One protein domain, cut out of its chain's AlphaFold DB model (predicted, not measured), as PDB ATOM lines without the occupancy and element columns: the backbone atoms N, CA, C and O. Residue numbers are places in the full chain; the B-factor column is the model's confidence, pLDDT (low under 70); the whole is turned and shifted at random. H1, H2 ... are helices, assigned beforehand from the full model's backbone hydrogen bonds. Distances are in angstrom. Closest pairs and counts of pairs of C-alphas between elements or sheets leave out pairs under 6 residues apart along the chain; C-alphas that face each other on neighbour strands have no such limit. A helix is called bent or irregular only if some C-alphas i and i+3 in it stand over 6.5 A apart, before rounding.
ATOM      1  N   VAL A 281      85.915 161.688 147.259       80.81
ATOM      2  CA  VAL A 281      86.233 161.075 148.558       80.81
ATOM      3  C   VAL A 281      87.433 160.123 148.516       80.81
ATOM      4  O   VAL A 281      87.786 159.557 149.547       80.81
ATOM      5  N   ARG A 282      88.099 159.936 147.364       84.88
ATOM      6  CA  ARG A 282      89.155 158.923 147.181       84.88
ATOM      7  C   ARG A 282      90.259 159.001 148.216       84.88
ATOM      8  O   ARG A 282      90.515 158.013 148.892       84.88
ATOM      9  N   ARG A 283      90.894 160.166 148.360       85.94
ATOM     10  CA  ARG A 283      92.037 160.341 149.271       85.94
ATOM     11  C   ARG A 283      91.664 160.013 150.716       85.94
ATOM     12  O   ARG A 283      92.394 159.293 151.388       85.94
ATOM     13  N   ALA A 284      90.511 160.504 151.155       88.25
ATOM     14  CA  ALA A 284      89.996 160.282 152.498       88.25
ATOM     15  C   ALA A 284      89.659 158.804 152.749       88.25
ATOM     16  O   ALA A 284      90.041 158.231 153.768       88.25
ATOM     17  N   LEU A 285      89.007 158.158 151.780       92.25
ATOM     18  CA  LEU A 285      88.618 156.754 151.866       92.25
ATOM     19  C   LEU A 285      89.829 155.809 151.784       92.25
ATOM     20  O   LEU A 285      89.856 154.788 152.471       92.25
ATOM     21  N   MET A 286      90.848 156.156 150.990       93.00
ATOM     22  CA  MET A 286      92.133 155.451 150.958       93.00
ATOM     23  C   MET A 286      92.842 155.546 152.305       93.00
ATOM     24  O   MET A 286      93.268 154.518 152.824       93.00
ATOM     25  N   GLN A 287      92.928 156.745 152.887       94.44
ATOM     26  CA  GLN A 287      93.552 156.930 154.196       94.44
ATOM     27  C   GLN A 287      92.816 156.134 155.278       94.44
ATOM     28  O   GLN A 287      93.446 155.362 155.993       94.44
ATOM     29  N   PHE A 288      91.483 156.213 155.314       96.56
ATOM     30  CA  PHE A 288      90.665 155.358 156.175       96.56
ATOM     31  C   PHE A 288      90.977 153.875 155.984       96.56
ATOM     32  O   PHE A 288      91.221 153.164 156.952       96.56
ATOM     33  N   THR A 289      90.999 153.392 154.743       96.69
ATOM     34  CA  THR A 289      91.219 151.966 154.483       96.69
ATOM     35  C   THR A 289      92.620 151.531 154.916       96.69
ATOM     36  O   THR A 289      92.753 150.490 155.552       96.69
ATOM     37  N   GLN A 290      93.652 152.333 154.642       96.38
ATOM     38  CA  GLN A 290      95.029 152.068 155.070       96.38
ATOM     39  C   GLN A 290      95.152 152.022 156.593       96.38
ATOM     40  O   GLN A 290      95.691 151.052 157.127       96.38
ATOM     41  N   ASP A 291      94.588 153.016 157.282       96.25
ATOM     42  CA  ASP A 291      94.577 153.070 158.739       96.25
ATOM     43  C   ASP A 291      93.878 151.831 159.310       96.25
ATOM     44  O   ASP A 291      94.438 151.129 160.143       96.25
ATOM     45  N   MET A 292      92.691 151.475 158.811       97.31
ATOM     46  CA  MET A 292      91.943 150.321 159.320       97.31
ATOM     47  C   MET A 292      92.590 148.970 158.995       97.31
ATOM     48  O   MET A 292      92.424 148.020 159.763       97.31
ATOM     49  N   LEU A 293      93.325 148.863 157.886       96.94
ATOM     50  CA  LEU A 293      94.101 147.666 157.545       96.94
ATOM     51  C   LEU A 293      95.336 147.495 158.433       96.94
ATOM     52  O   LEU A 293      95.775 146.364 158.632       96.94
ATOM     53  N   ALA A 294      95.875 148.581 158.991       96.12
ATOM     54  CA  ALA A 294      96.912 148.492 160.013       96.12
ATOM     55  C   ALA A 294      96.363 147.933 161.339       96.12
ATOM     56  O   ALA A 294      97.108 147.321 162.102       96.12
ATOM     57  N   LEU A 295      95.059 148.108 161.600       94.75
ATOM     58  CA  LEU A 295      94.414 147.706 162.857       94.75
ATOM     59  C   LEU A 295      93.715 146.352 162.793       94.75
ATOM     60  O   LEU A 295      93.532 145.683 163.809       94.75
ATOM     61  N   SER A 296      93.255 145.952 161.610       97.00
ATOM     62  CA  SER A 296      92.431 144.763 161.446       97.00
ATOM     63  C   SER A 296      92.654 144.074 160.106       97.00
ATOM     64  O   SER A 296      93.343 144.555 159.215       97.00
ATOM     65  N   ASN A 297      92.035 142.907 159.945       97.00
ATOM     66  CA  ASN A 297      92.094 142.168 158.690       97.00
ATOM     67  C   ASN A 297      91.156 142.770 157.625       97.00
ATOM     68  O   ASN A 297      90.157 143.424 157.938       97.00
ATOM     69  N   GLN A 298      91.424 142.461 156.352       97.56
ATOM     70  CA  GLN A 298      90.648 142.971 155.213       97.56
ATOM     71  C   GLN A 298      89.147 142.681 155.309       97.56
ATOM     72  O   GLN A 298      88.346 143.491 154.856       97.56
ATOM     73  N   LYS A 299      88.735 141.557 155.913       97.31
ATOM     74  CA  LYS A 299      87.315 141.205 156.052       97.31
ATOM     75  C   LYS A 299      86.590 142.162 157.002       97.31
ATOM     76  O   LYS A 299      85.452 142.533 156.726       97.31
ATOM     77  N   THR A 300      87.227 142.576 158.096       97.56
ATOM     78  CA  THR A 300      86.657 143.566 159.021       97.56
ATOM     79  C   THR A 300      86.535 144.933 158.350       97.56
ATOM     80  O   THR A 300      85.459 145.531 158.393       97.56
ATOM     81  N   VAL A 301      87.598 145.386 157.677       97.56
ATOM     82  CA  VAL A 301      87.600 146.664 156.942       97.56
ATOM     83  C   VAL A 301      86.537 146.664 155.846       97.56
ATOM     84  O   VAL A 301      85.739 147.593 155.744       97.56
ATOM     85  N   TRP A 302      86.439 145.565 155.100       97.06
ATOM     86  CA  TRP A 302      85.404 145.356 154.095       97.06
ATOM     87  C   TRP A 302      83.993 145.506 154.662       97.06
ATOM     88  O   TRP A 302      83.169 146.200 154.076       97.06
ATOM     89  N   ASN A 303      83.698 144.882 155.805       97.00
ATOM     90  CA  ASN A 303      82.373 144.978 156.417       97.00
ATOM     91  C   ASN A 303      82.027 146.423 156.819       97.00
ATOM     92  O   ASN A 303      80.860 146.803 156.767       97.00
ATOM     93  N   SER A 304      83.023 147.226 157.196       97.00
ATOM     94  CA  SER A 304      82.845 148.651 157.495       97.00
ATOM     95  C   SER A 304      82.520 149.475 156.248       97.00
ATOM     96  O   SER A 304      81.576 150.270 156.250       97.00
ATOM     97  N   LEU A 305      83.241 149.226 155.150       95.88
ATOM     98  CA  LEU A 305      82.949 149.836 153.851       95.88
ATOM     99  C   LEU A 305      81.557 149.430 153.351       95.88
ATOM    100  O   LEU A 305      80.785 150.281 152.922       95.88
ATOM    101  N   ASP A 306      81.193 148.153 153.465       94.50
ATOM    102  CA  ASP A 306      79.879 147.670 153.034       94.50
ATOM    103  C   ASP A 306      78.743 148.292 153.863       94.50
ATOM    104  O   ASP A 306      77.726 148.698 153.303       94.50
ATOM    105  N   ARG A 307      78.918 148.460 155.184       94.88
ATOM    106  CA  ARG A 307      77.976 149.223 156.026       94.88
ATOM    107  C   ARG A 307      77.849 150.673 155.568       94.88
ATOM    108  O   ARG A 307      76.734 151.123 155.334       94.88
ATOM    109  N   THR A 308      78.975 151.356 155.365       94.19
ATOM    110  CA  THR A 308      79.026 152.735 154.847       94.19
ATOM    111  C   THR A 308      78.226 152.880 153.550       94.19
ATOM    112  O   THR A 308      77.393 153.772 153.410       94.19
ATOM    113  N   ILE A 309      78.425 151.951 152.613       92.12
ATOM    114  CA  ILE A 309      77.715 151.919 151.332       92.12
ATOM    115  C   ILE A 309      76.219 151.683 151.534       92.12
ATOM    116  O   ILE A 309      75.402 152.326 150.879       92.12
ATOM    117  N   ASN A 310      75.841 150.776 152.436       90.50
ATOM    118  CA  ASN A 310      74.434 150.526 152.737       90.50
ATOM    119  C   ASN A 310      73.751 151.757 153.357       90.50
ATOM    120  O   ASN A 310      72.596 151.999 153.021       90.50
ATOM    121  N   TYR A 311      74.450 152.550 154.179       89.31
ATOM    122  CA  TYR A 311      73.910 153.803 154.717       89.31
ATOM    123  C   TYR A 311      73.696 154.864 153.639       89.31
ATOM    124  O   TYR A 311      72.654 155.503 153.643       89.31
ATOM    125  N   LEU A 312      74.620 155.013 152.683       83.69
ATOM    126  CA  LEU A 312      74.435 155.959 151.573       83.69
ATOM    127  C   LEU A 312      73.259 155.566 150.660       83.69
ATOM    128  O   LEU A 312      72.605 156.409 150.063       83.69
ATOM    129  N   VAL A 313      72.985 154.268 150.518       78.12
ATOM    130  CA  VAL A 313      71.855 153.784 149.705       78.12
ATOM    131  C   VAL A 313      70.513 153.924 150.447       78.12
ATOM    132  O   VAL A 313      69.451 153.869 149.816       78.12
ATOM    133  N   ASP A 314      70.535 154.112 151.768       81.19
ATOM    134  CA  ASP A 314      69.341 154.333 152.575       81.19
ATOM    135  C   ASP A 314      68.850 155.780 152.444       81.19
ATOM    136  O   ASP A 314      69.396 156.710 153.027       81.19
ATOM    137  N   LYS A 315      67.739 155.958 151.724       76.81
ATOM    138  CA  LYS A 315      67.123 157.270 151.466       76.81
ATOM    139  C   LYS A 315      66.639 158.006 152.722       76.81
ATOM    140  O   LYS A 315      66.235 159.160 152.611       76.81
ATOM    141  N   THR A 316      66.595 157.348 153.880       81.50
ATOM    142  CA  THR A 316      66.231 157.985 155.155       81.50
ATOM    143  C   THR A 316      67.404 158.719 155.801       81.50
ATOM    144  O   THR A 316      67.192 159.579 156.656       81.50
ATOM    145  N   ILE A 317      68.635 158.417 155.381       74.31
ATOM    146  CA  ILE A 317      69.854 159.035 155.886       74.31
ATOM    147  C   ILE A 317      70.315 160.076 154.864       74.31
ATOM    148  O   ILE A 317      70.585 159.728 153.720       74.31
ATOM    149  N   PRO A 318      70.428 161.358 155.245       78.00
ATOM    150  CA  PRO A 318      71.014 162.360 154.368       78.00
ATOM    151  C   PRO A 318      72.446 162.004 153.939       78.00
ATOM    152  O   PRO A 318      73.313 161.777 154.787       78.00
ATOM    153  N   ASP A 319      72.709 162.042 152.631       76.81
ATOM    154  CA  ASP A 319      73.988 161.650 152.011       76.81
ATOM    155  C   ASP A 319      75.213 162.411 152.557       76.81
ATOM    156  O   ASP A 319      76.347 161.913 152.517       76.81
ATOM    157  N   PHE A 320      74.999 163.625 153.084       79.44
ATOM    158  CA  PHE A 320      76.069 164.451 153.643       79.44
ATOM    159  C   PHE A 320      76.703 163.812 154.883       79.44
ATOM    160  O   PHE A 320      77.907 163.928 155.050       79.44
ATOM    161  N   TYR A 321      75.964 163.048 155.700       84.12
ATOM    162  CA  TYR A 321      76.552 162.399 156.881       84.12
ATOM    163  C   TYR A 321      77.666 161.419 156.506       84.12
ATOM    164  O   TYR A 321      78.707 161.364 157.161       84.12
ATOM    165  N   VAL A 322      77.454 160.645 155.441       88.50
ATOM    166  CA  VAL A 322      78.455 159.700 154.941       88.50
ATOM    167  C   VAL A 322      79.610 160.463 154.297       88.50
ATOM    168  O   VAL A 322      80.768 160.221 154.624       88.50
ATOM    169  N   THR A 323      79.290 161.412 153.416       81.88
ATOM    170  CA  THR A 323      80.285 162.167 152.641       81.88
ATOM    171  C   THR A 323      81.191 163.013 153.536       81.88
ATOM    172  O   THR A 323      82.415 162.886 153.471       81.88
ATOM    173  N   ASP A 324      80.605 163.818 154.418       82.25
ATOM    174  CA  ASP A 324      81.335 164.674 155.350       82.25
ATOM    175  C   ASP A 324      82.093 163.824 156.366       82.25
ATOM    176  O   ASP A 324      83.253 164.105 156.655       82.25
ATOM    177  N   GLY A 325      81.493 162.729 156.847       89.75
ATOM    178  CA  GLY A 325      82.153 161.792 157.755       89.75
ATOM    179  C   GLY A 325      83.446 161.231 157.162       89.75
ATOM    180  O   GLY A 325      84.482 161.238 157.830       89.75
ATOM    181  N   ILE A 326      83.414 160.816 155.891       91.06
ATOM    182  CA  ILE A 326      84.608 160.360 155.173       91.06
ATOM    183  C   ILE A 326      85.649 161.485 155.101       91.06
ATOM    184  O   ILE A 326      86.809 161.265 155.438       91.06
ATOM    185  N   HIS A 327      85.259 162.700 154.709       84.12
ATOM    186  CA  HIS A 327      86.196 163.820 154.592       84.12
ATOM    187  C   HIS A 327      86.843 164.205 155.930       84.12
ATOM    188  O   HIS A 327      88.072 164.332 155.997       84.12
ATOM    189  N   LEU A 328      86.045 164.322 156.994       86.31
ATOM    190  CA  LEU A 328      86.490 164.670 158.347       86.31
ATOM    191  C   LEU A 328      87.493 163.665 158.911       86.31
ATOM    192  O   LEU A 328      88.394 164.051 159.658       86.31
ATOM    193  N   TYR A 329      87.374 162.388 158.533       94.69
ATOM    194  CA  TYR A 329      88.308 161.356 158.966       94.69
ATOM    195  C   TYR A 329      89.760 161.718 158.643       94.69
ATOM    196  O   TYR A 329      90.631 161.528 159.483       94.69
ATOM    197  N   THR A 330      90.016 162.302 157.470       87.19
ATOM    198  CA  THR A 330      91.368 162.688 157.030       87.19
ATOM    199  C   THR A 330      92.038 163.650 158.014       87.19
ATOM    200  O   THR A 330      93.215 163.490 158.323       87.19
ATOM    201  N   GLY A 331      91.287 164.637 158.517       82.44
ATOM    202  CA  GLY A 331      91.790 165.613 159.489       82.44
ATOM    203  C   GLY A 331      91.896 165.045 160.903       82.44
ATOM    204  O   GLY A 331      92.797 165.408 161.648       82.44
ATOM    205  N   CYS A 332      91.011 164.115 161.267       88.94
ATOM    206  CA  CYS A 332      90.982 163.550 162.613       88.94
ATOM    207  C   CYS A 332      91.965 162.394 162.812       88.94
ATOM    208  O   CYS A 332      92.489 162.237 163.911       88.94
ATOM    209  N   SER A 333      92.186 161.559 161.790       93.69
ATOM    210  CA  SER A 333      92.863 160.259 161.921       93.69
ATOM    211  C   SER A 333      94.206 160.296 162.660       93.69
ATOM    212  O   SER A 333      94.415 159.416 163.503       93.69
ATOM    213  N   PRO A 334      95.094 161.291 162.435       91.44
ATOM    214  CA  PRO A 334      96.371 161.369 163.149       91.44
ATOM    215  C   PRO A 334      96.228 161.473 164.671       91.44
ATOM    216  O   PRO A 334      97.117 161.043 165.399       91.44
ATOM    217  N   HIS A 335      95.106 162.009 165.148       90.50
ATOM    218  CA  HIS A 335      94.867 162.302 166.558       90.50
ATOM    219  C   HIS A 335      93.836 161.361 167.205       90.50
ATOM    220  O   HIS A 335      93.579 161.439 168.407       90.50
ATOM    221  N   LEU A 336      93.216 160.471 166.424       90.88
ATOM    222  CA  LEU A 336      92.299 159.470 166.960       90.88
ATOM    223  C   LEU A 336      93.073 158.367 167.674       90.88
ATOM    224  O   LEU A 336      94.024 157.801 167.135       90.88
ATOM    225  N   THR A 337      92.591 157.994 168.856       94.12
ATOM    226  CA  THR A 337      93.108 156.822 169.559       94.12
ATOM    227  C   THR A 337      92.744 155.535 168.819       94.12
ATOM    228  O   THR A 337      91.744 155.454 168.101       94.12
ATOM    229  N   GLU A 338      93.509 154.475 169.067       94.12
ATOM    230  CA  GLU A 338      93.246 153.138 168.524       94.12
ATOM    231  C   GLU A 338      91.827 152.634 168.810       94.12
ATOM    232  O   GLU A 338      91.155 152.082 167.936       94.12
ATOM    233  N   ARG A 339      91.327 152.887 170.025       94.88
ATOM    234  CA  ARG A 339      89.963 152.531 170.431       94.88
ATOM    235  C   ARG A 339      88.911 153.240 169.579       94.88
ATOM    236  O   ARG A 339      87.900 152.639 169.225       94.88
ATOM    237  N   GLU A 340      89.135 154.506 169.254       93.62
ATOM    238  CA  GLU A 340      88.207 155.298 168.444       93.62
ATOM    239  C   GLU A 340      88.240 154.875 166.983       93.62
ATOM    240  O   GLU A 340      87.188 154.741 166.361       93.62
ATOM    241  N   LYS A 341      89.429 154.573 166.454       96.38
ATOM    242  CA  LYS A 341      89.571 153.977 165.124       96.38
ATOM    243  C   LYS A 341      88.824 152.643 165.034       96.38
ATOM    244  O   LYS A 341      88.056 152.449 164.095       96.38
ATOM    245  N   HIS A 342      88.934 151.778 166.045       95.62
ATOM    246  CA  HIS A 342      88.151 150.536 166.131       95.62
ATOM    247  C   HIS A 342      86.640 150.782 166.190       95.62
ATOM    248  O   HIS A 342      85.862 150.015 165.620       95.62
ATOM    249  N   GLN A 343      86.205 151.847 166.861       93.12
ATOM    250  CA  GLN A 343      84.793 152.196 166.909       93.12
ATOM    251  C   GLN A 343      84.277 152.643 165.536       93.12
ATOM    252  O   GLN A 343      83.255 152.135 165.080       93.12
ATOM    253  N   ILE A 344      85.011 153.513 164.838       96.06
ATOM    254  CA  ILE A 344      84.672 153.917 163.465       96.06
ATOM    255  C   ILE A 344      84.679 152.697 162.535       96.06
ATOM    256  O   ILE A 344      83.762 152.530 161.736       96.06
ATOM    257  N   LEU A 345      85.655 151.794 162.672       96.94
ATOM    258  CA  LEU A 345      85.707 150.534 161.927       96.94
ATOM    259  C   LEU A 345      84.440 149.692 162.138       96.94
ATOM    260  O   LEU A 345      83.853 149.181 161.180       96.94
ATOM    261  N   SER A 346      83.999 149.550 163.387       95.12
ATOM    262  CA  SER A 346      82.808 148.774 163.738       95.12
ATOM    263  C   SER A 346      81.525 149.388 163.182       95.12
ATOM    264  O   SER A 346      80.672 148.658 162.687       95.12
ATOM    265  N   GLU A 347      81.399 150.710 163.200       93.50
ATOM    266  CA  GLU A 347      80.181 151.401 162.765       93.50
ATOM    267  C   GLU A 347      80.125 151.590 161.238       93.50
ATOM    268  O   GLU A 347      79.088 151.364 160.613       93.50
ATOM    269  N   GLY A 348      81.256 151.908 160.603       95.31
ATOM    270  CA  GLY A 348      81.280 152.504 159.263       95.31
ATOM    271  C   GLY A 348      80.851 153.974 159.298       95.31
ATOM    272  O   GLY A 348      80.469 154.491 160.346       95.31
ATOM    273  N   PHE A 349      80.907 154.668 158.160       94.50
ATOM    274  CA  PHE A 349      80.498 156.070 158.103       94.50
ATOM    275  C   PHE A 349      78.976 156.192 158.098       94.50
ATOM    276  O   PHE A 349      78.300 155.819 157.141       94.50
ATOM    277  N   ASN A 350      78.451 156.724 159.194       92.69
ATOM    278  CA  ASN A 350      77.047 157.023 159.427       92.69
ATOM    279  C   ASN A 350      76.913 158.328 160.237       92.69
ATOM    280  O   ASN A 350      77.907 158.994 160.544       92.69
ATOM    281  N   ARG A 351      75.684 158.690 160.624       90.62
ATOM    282  CA  ARG A 351      75.418 159.886 161.445       90.62
ATOM    283  C   ARG A 351      76.211 159.897 162.757       90.62
ATOM    284  O   ARG A 351      76.753 160.929 163.135       90.62
ATOM    285  N   TYR A 352      76.319 158.754 163.433       91.50
ATOM    286  CA  TYR A 352      77.051 158.653 164.694       91.50
ATOM    287  C   TYR A 352      78.544 158.960 164.515       91.50
ATOM    288  O   TYR A 352      79.092 159.797 165.239       91.50
ATOM    289  N   THR A 353      79.203 158.319 163.545       91.75
ATOM    290  CA  THR A 353      80.631 158.550 163.286       91.75
ATOM    291  C   THR A 353      80.894 159.943 162.736       91.75
ATOM    292  O   THR A 353      81.914 160.529 163.075       91.75
ATOM    293  N   HIS A 354      79.979 160.494 161.936       92.56
ATOM    294  CA  HIS A 354      80.051 161.877 161.478       92.56
ATOM    295  C   HIS A 354      80.081 162.846 162.663       92.56
ATOM    296  O   HIS A 354      81.025 163.618 162.803       92.56
ATOM    297  N   ASP A 355      79.099 162.761 163.564       88.56
ATOM    298  CA  ASP A 355      78.994 163.672 164.708       88.56
ATOM    299  C   ASP A 355      80.178 163.499 165.671       88.56
ATOM    300  O   ASP A 355      80.658 164.459 166.278       88.56
ATOM    301  N   PHE A 356      80.681 162.271 165.806       89.44
ATOM    302  CA  PHE A 356      81.908 161.985 166.541       89.44
ATOM    303  C   PHE A 356      83.139 162.652 165.907       89.44
ATOM    304  O   PHE A 356      83.878 163.341 166.613       89.44
ATOM    305  N   LEU A 357      83.336 162.494 164.596       88.69
ATOM    306  CA  LEU A 357      84.454 163.091 163.867       88.69
ATOM    307  C   LEU A 357      84.361 164.617 163.836       88.69
ATOM    308  O   LEU A 357      85.377 165.272 164.001       88.69
ATOM    309  N   MET A 358      83.164 165.198 163.738       83.62
ATOM    310  CA  MET A 358      82.958 166.644 163.869       83.62
ATOM    311  C   MET A 358      83.441 167.169 165.226       83.62
ATOM    312  O   MET A 358      84.182 168.148 165.284       83.62
ATOM    313  N   ARG A 359      83.073 166.497 166.329       82.75
ATOM    314  CA  ARG A 359      83.548 166.863 167.678       82.75
ATOM    315  C   ARG A 359      85.069 166.776 167.783       82.75
ATOM    316  O   ARG A 359      85.693 167.666 168.352       82.75
ATOM    317  N   ARG A 360      85.652 165.714 167.225       83.62
ATOM    318  CA  ARG A 360      87.100 165.487 167.218       83.62
ATOM    319  C   ARG A 360      87.837 166.521 166.373       83.62
ATOM    320  O   ARG A 360      88.778 167.119 166.868       83.62
ATOM    321  N   ASN A 361      87.364 166.808 165.166       80.75
ATOM    322  CA  ASN A 361      87.932 167.824 164.284       80.75
ATOM    323  C   ASN A 361      87.930 169.216 164.932       80.75
ATOM    324  O   ASN A 361      88.893 169.957 164.787       80.75
ATOM    325  N   ASN A 362      86.878 169.556 165.683       75.62
ATOM    326  CA  ASN A 362      86.818 170.819 166.420       75.62
ATOM    327  C   ASN A 362      87.815 170.855 167.587       75.62
ATOM    328  O   ASN A 362      88.495 171.863 167.754       75.62
ATOM    329  N   ALA A 363      87.952 169.759 168.340       75.69
ATOM    330  CA  ALA A 363      88.954 169.651 169.403       75.69
ATOM    331  C   ALA A 363      90.390 169.724 168.843       75.69
ATOM    332  O   ALA A 363      91.213 170.477 169.345       75.69
ATOM    333  N   PHE A 364      90.675 169.031 167.735       67.50
ATOM    334  CA  PHE A 364      92.002 169.035 167.110       67.50
ATOM    335  C   PHE A 364      92.321 170.329 166.358       67.50
ATOM    336  O   PHE A 364      93.483 170.702 166.237       67.50
ATOM    337  N   GLY A 365      91.309 171.042 165.859       58.00
ATOM    338  CA  GLY A 365      91.477 172.400 165.342       58.00
ATOM    339  C   GLY A 365      91.929 173.376 166.432       58.00
ATOM    340  O   GLY A 365      92.694 174.298 166.143       58.00
ATOM    341  N   GLU A 366      91.514 173.140 167.679       51.75
ATOM    342  CA  GLU A 366      92.060 173.818 168.854       51.75
ATOM    343  C   GLU A 366      93.485 173.284 169.169       51.75
ATOM    344  O   GLU A 366      94.392 174.097 169.317       51.75
ATOM    345  N   ASP A 367      93.757 171.971 169.099       42.12
ATOM    346  CA  ASP A 367      95.085 171.374 169.395       42.12
ATOM    347  C   ASP A 367      96.211 171.682 168.369       42.12
ATOM    348  O   ASP A 367      97.350 171.931 168.754       42.12
ATOM    349  N   ILE A 368      95.941 171.743 167.059       43.72
ATOM    350  CA  ILE A 368      96.934 172.120 166.021       43.72
ATOM    351  C   ILE A 368      97.263 173.622 166.096       43.72
ATOM    352  O   ILE A 368      98.379 174.054 165.782       43.72
ATOM    353  N   ALA A 369      96.307 174.443 166.544       41.47
ATOM    354  CA  ALA A 369      96.584 175.831 166.897       41.47
ATOM    355  C   ALA A 369      97.485 175.931 168.143       41.47
ATOM    356  O   ALA A 369      98.241 176.898 168.247       41.47
ATOM    357  N   ILE A 370      97.448 174.925 169.026       37.84
ATOM    358  CA  ILE A 370      98.260 174.793 170.244       37.84
ATOM    359  C   ILE A 370      99.661 174.218 169.946       37.84
ATOM    360  O   ILE A 370     100.636 174.733 170.479       37.84
ATOM    361  N   GLU A 371      99.843 173.267 169.020       37.97
ATOM    362  CA  GLU A 371     101.181 172.768 168.616       37.97
ATOM    363  C   GLU A 371     102.024 173.810 167.856       37.97
ATOM    364  O   GLU A 371     103.251 173.783 167.899       37.97
TER     365      GLU A 371
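This is residues 281 to 371 of the 525 residues of the protein "PcfJ-like protein" of Treponema bryantii (UniProt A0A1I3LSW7). Five helices are packed mostly crosswise, with kinked H3 in the middle between H1 and H5, while H4 crosses H1 and H2. H5 runs past H3 to one end of the longest axis. The printed part has 91 residues with five named helices, H1 to H5 in chain order, and no named strand: all helix. It is compact, with a radius of gyration of the C-alphas of 12.7 A and spans of 39 by 30 by 22 A.

H1, residues 282 to 295, begins at C-alpha (89.155, 158.923, 147.181) and is 20.0 A long. H2, residues 298 to 313, measures 22.4 A. H3, residues 319 to 335, 25.5 A, has a kink of 44 degrees near residue 329 and is irregular, with C-alphas 331 and 334 7.2 A apart. H4, residues 338 to 347, measures 14.4 A. H5, residues 351 to 371, 29.7 A, has a kink of 26 degrees near residue 363 and ends at C-alpha (101.181, 172.768, 168.616).

H1 and H2 form a hairpin and only just touch, with 3 pairs of C-alphas within 8 A, the closest Met 292 and Val 301 at 6.2 A. H1 touches H3 with residues 284 to 288 alone, closest C-alphas Ala 284 and Thr 330, 5.3 A, at a steep tilt of 55 degrees. H2 and H3 form another hairpin, closest C-alphas Leu 312 and Asp 319, 5.7 A. H4 touches H2, closest C-alphas Ser 304 and Leu 345, 5.6 A. H5 touches H3, closest C-alphas Gly 325 and His 354, 4.3 A; H5 is apart from H1 and H2. Every O i to N i+4 pair is within hydrogen-bond range in H1, H2 and H4; in H3 9 of 13, in H5 16 of 17.

The C-alphas of Lys 315 and Glu 371 are farthest apart, 41.2 A. The printed part has no cut, and its four links are tight. Residues 364 to 371 have pLDDT under 70.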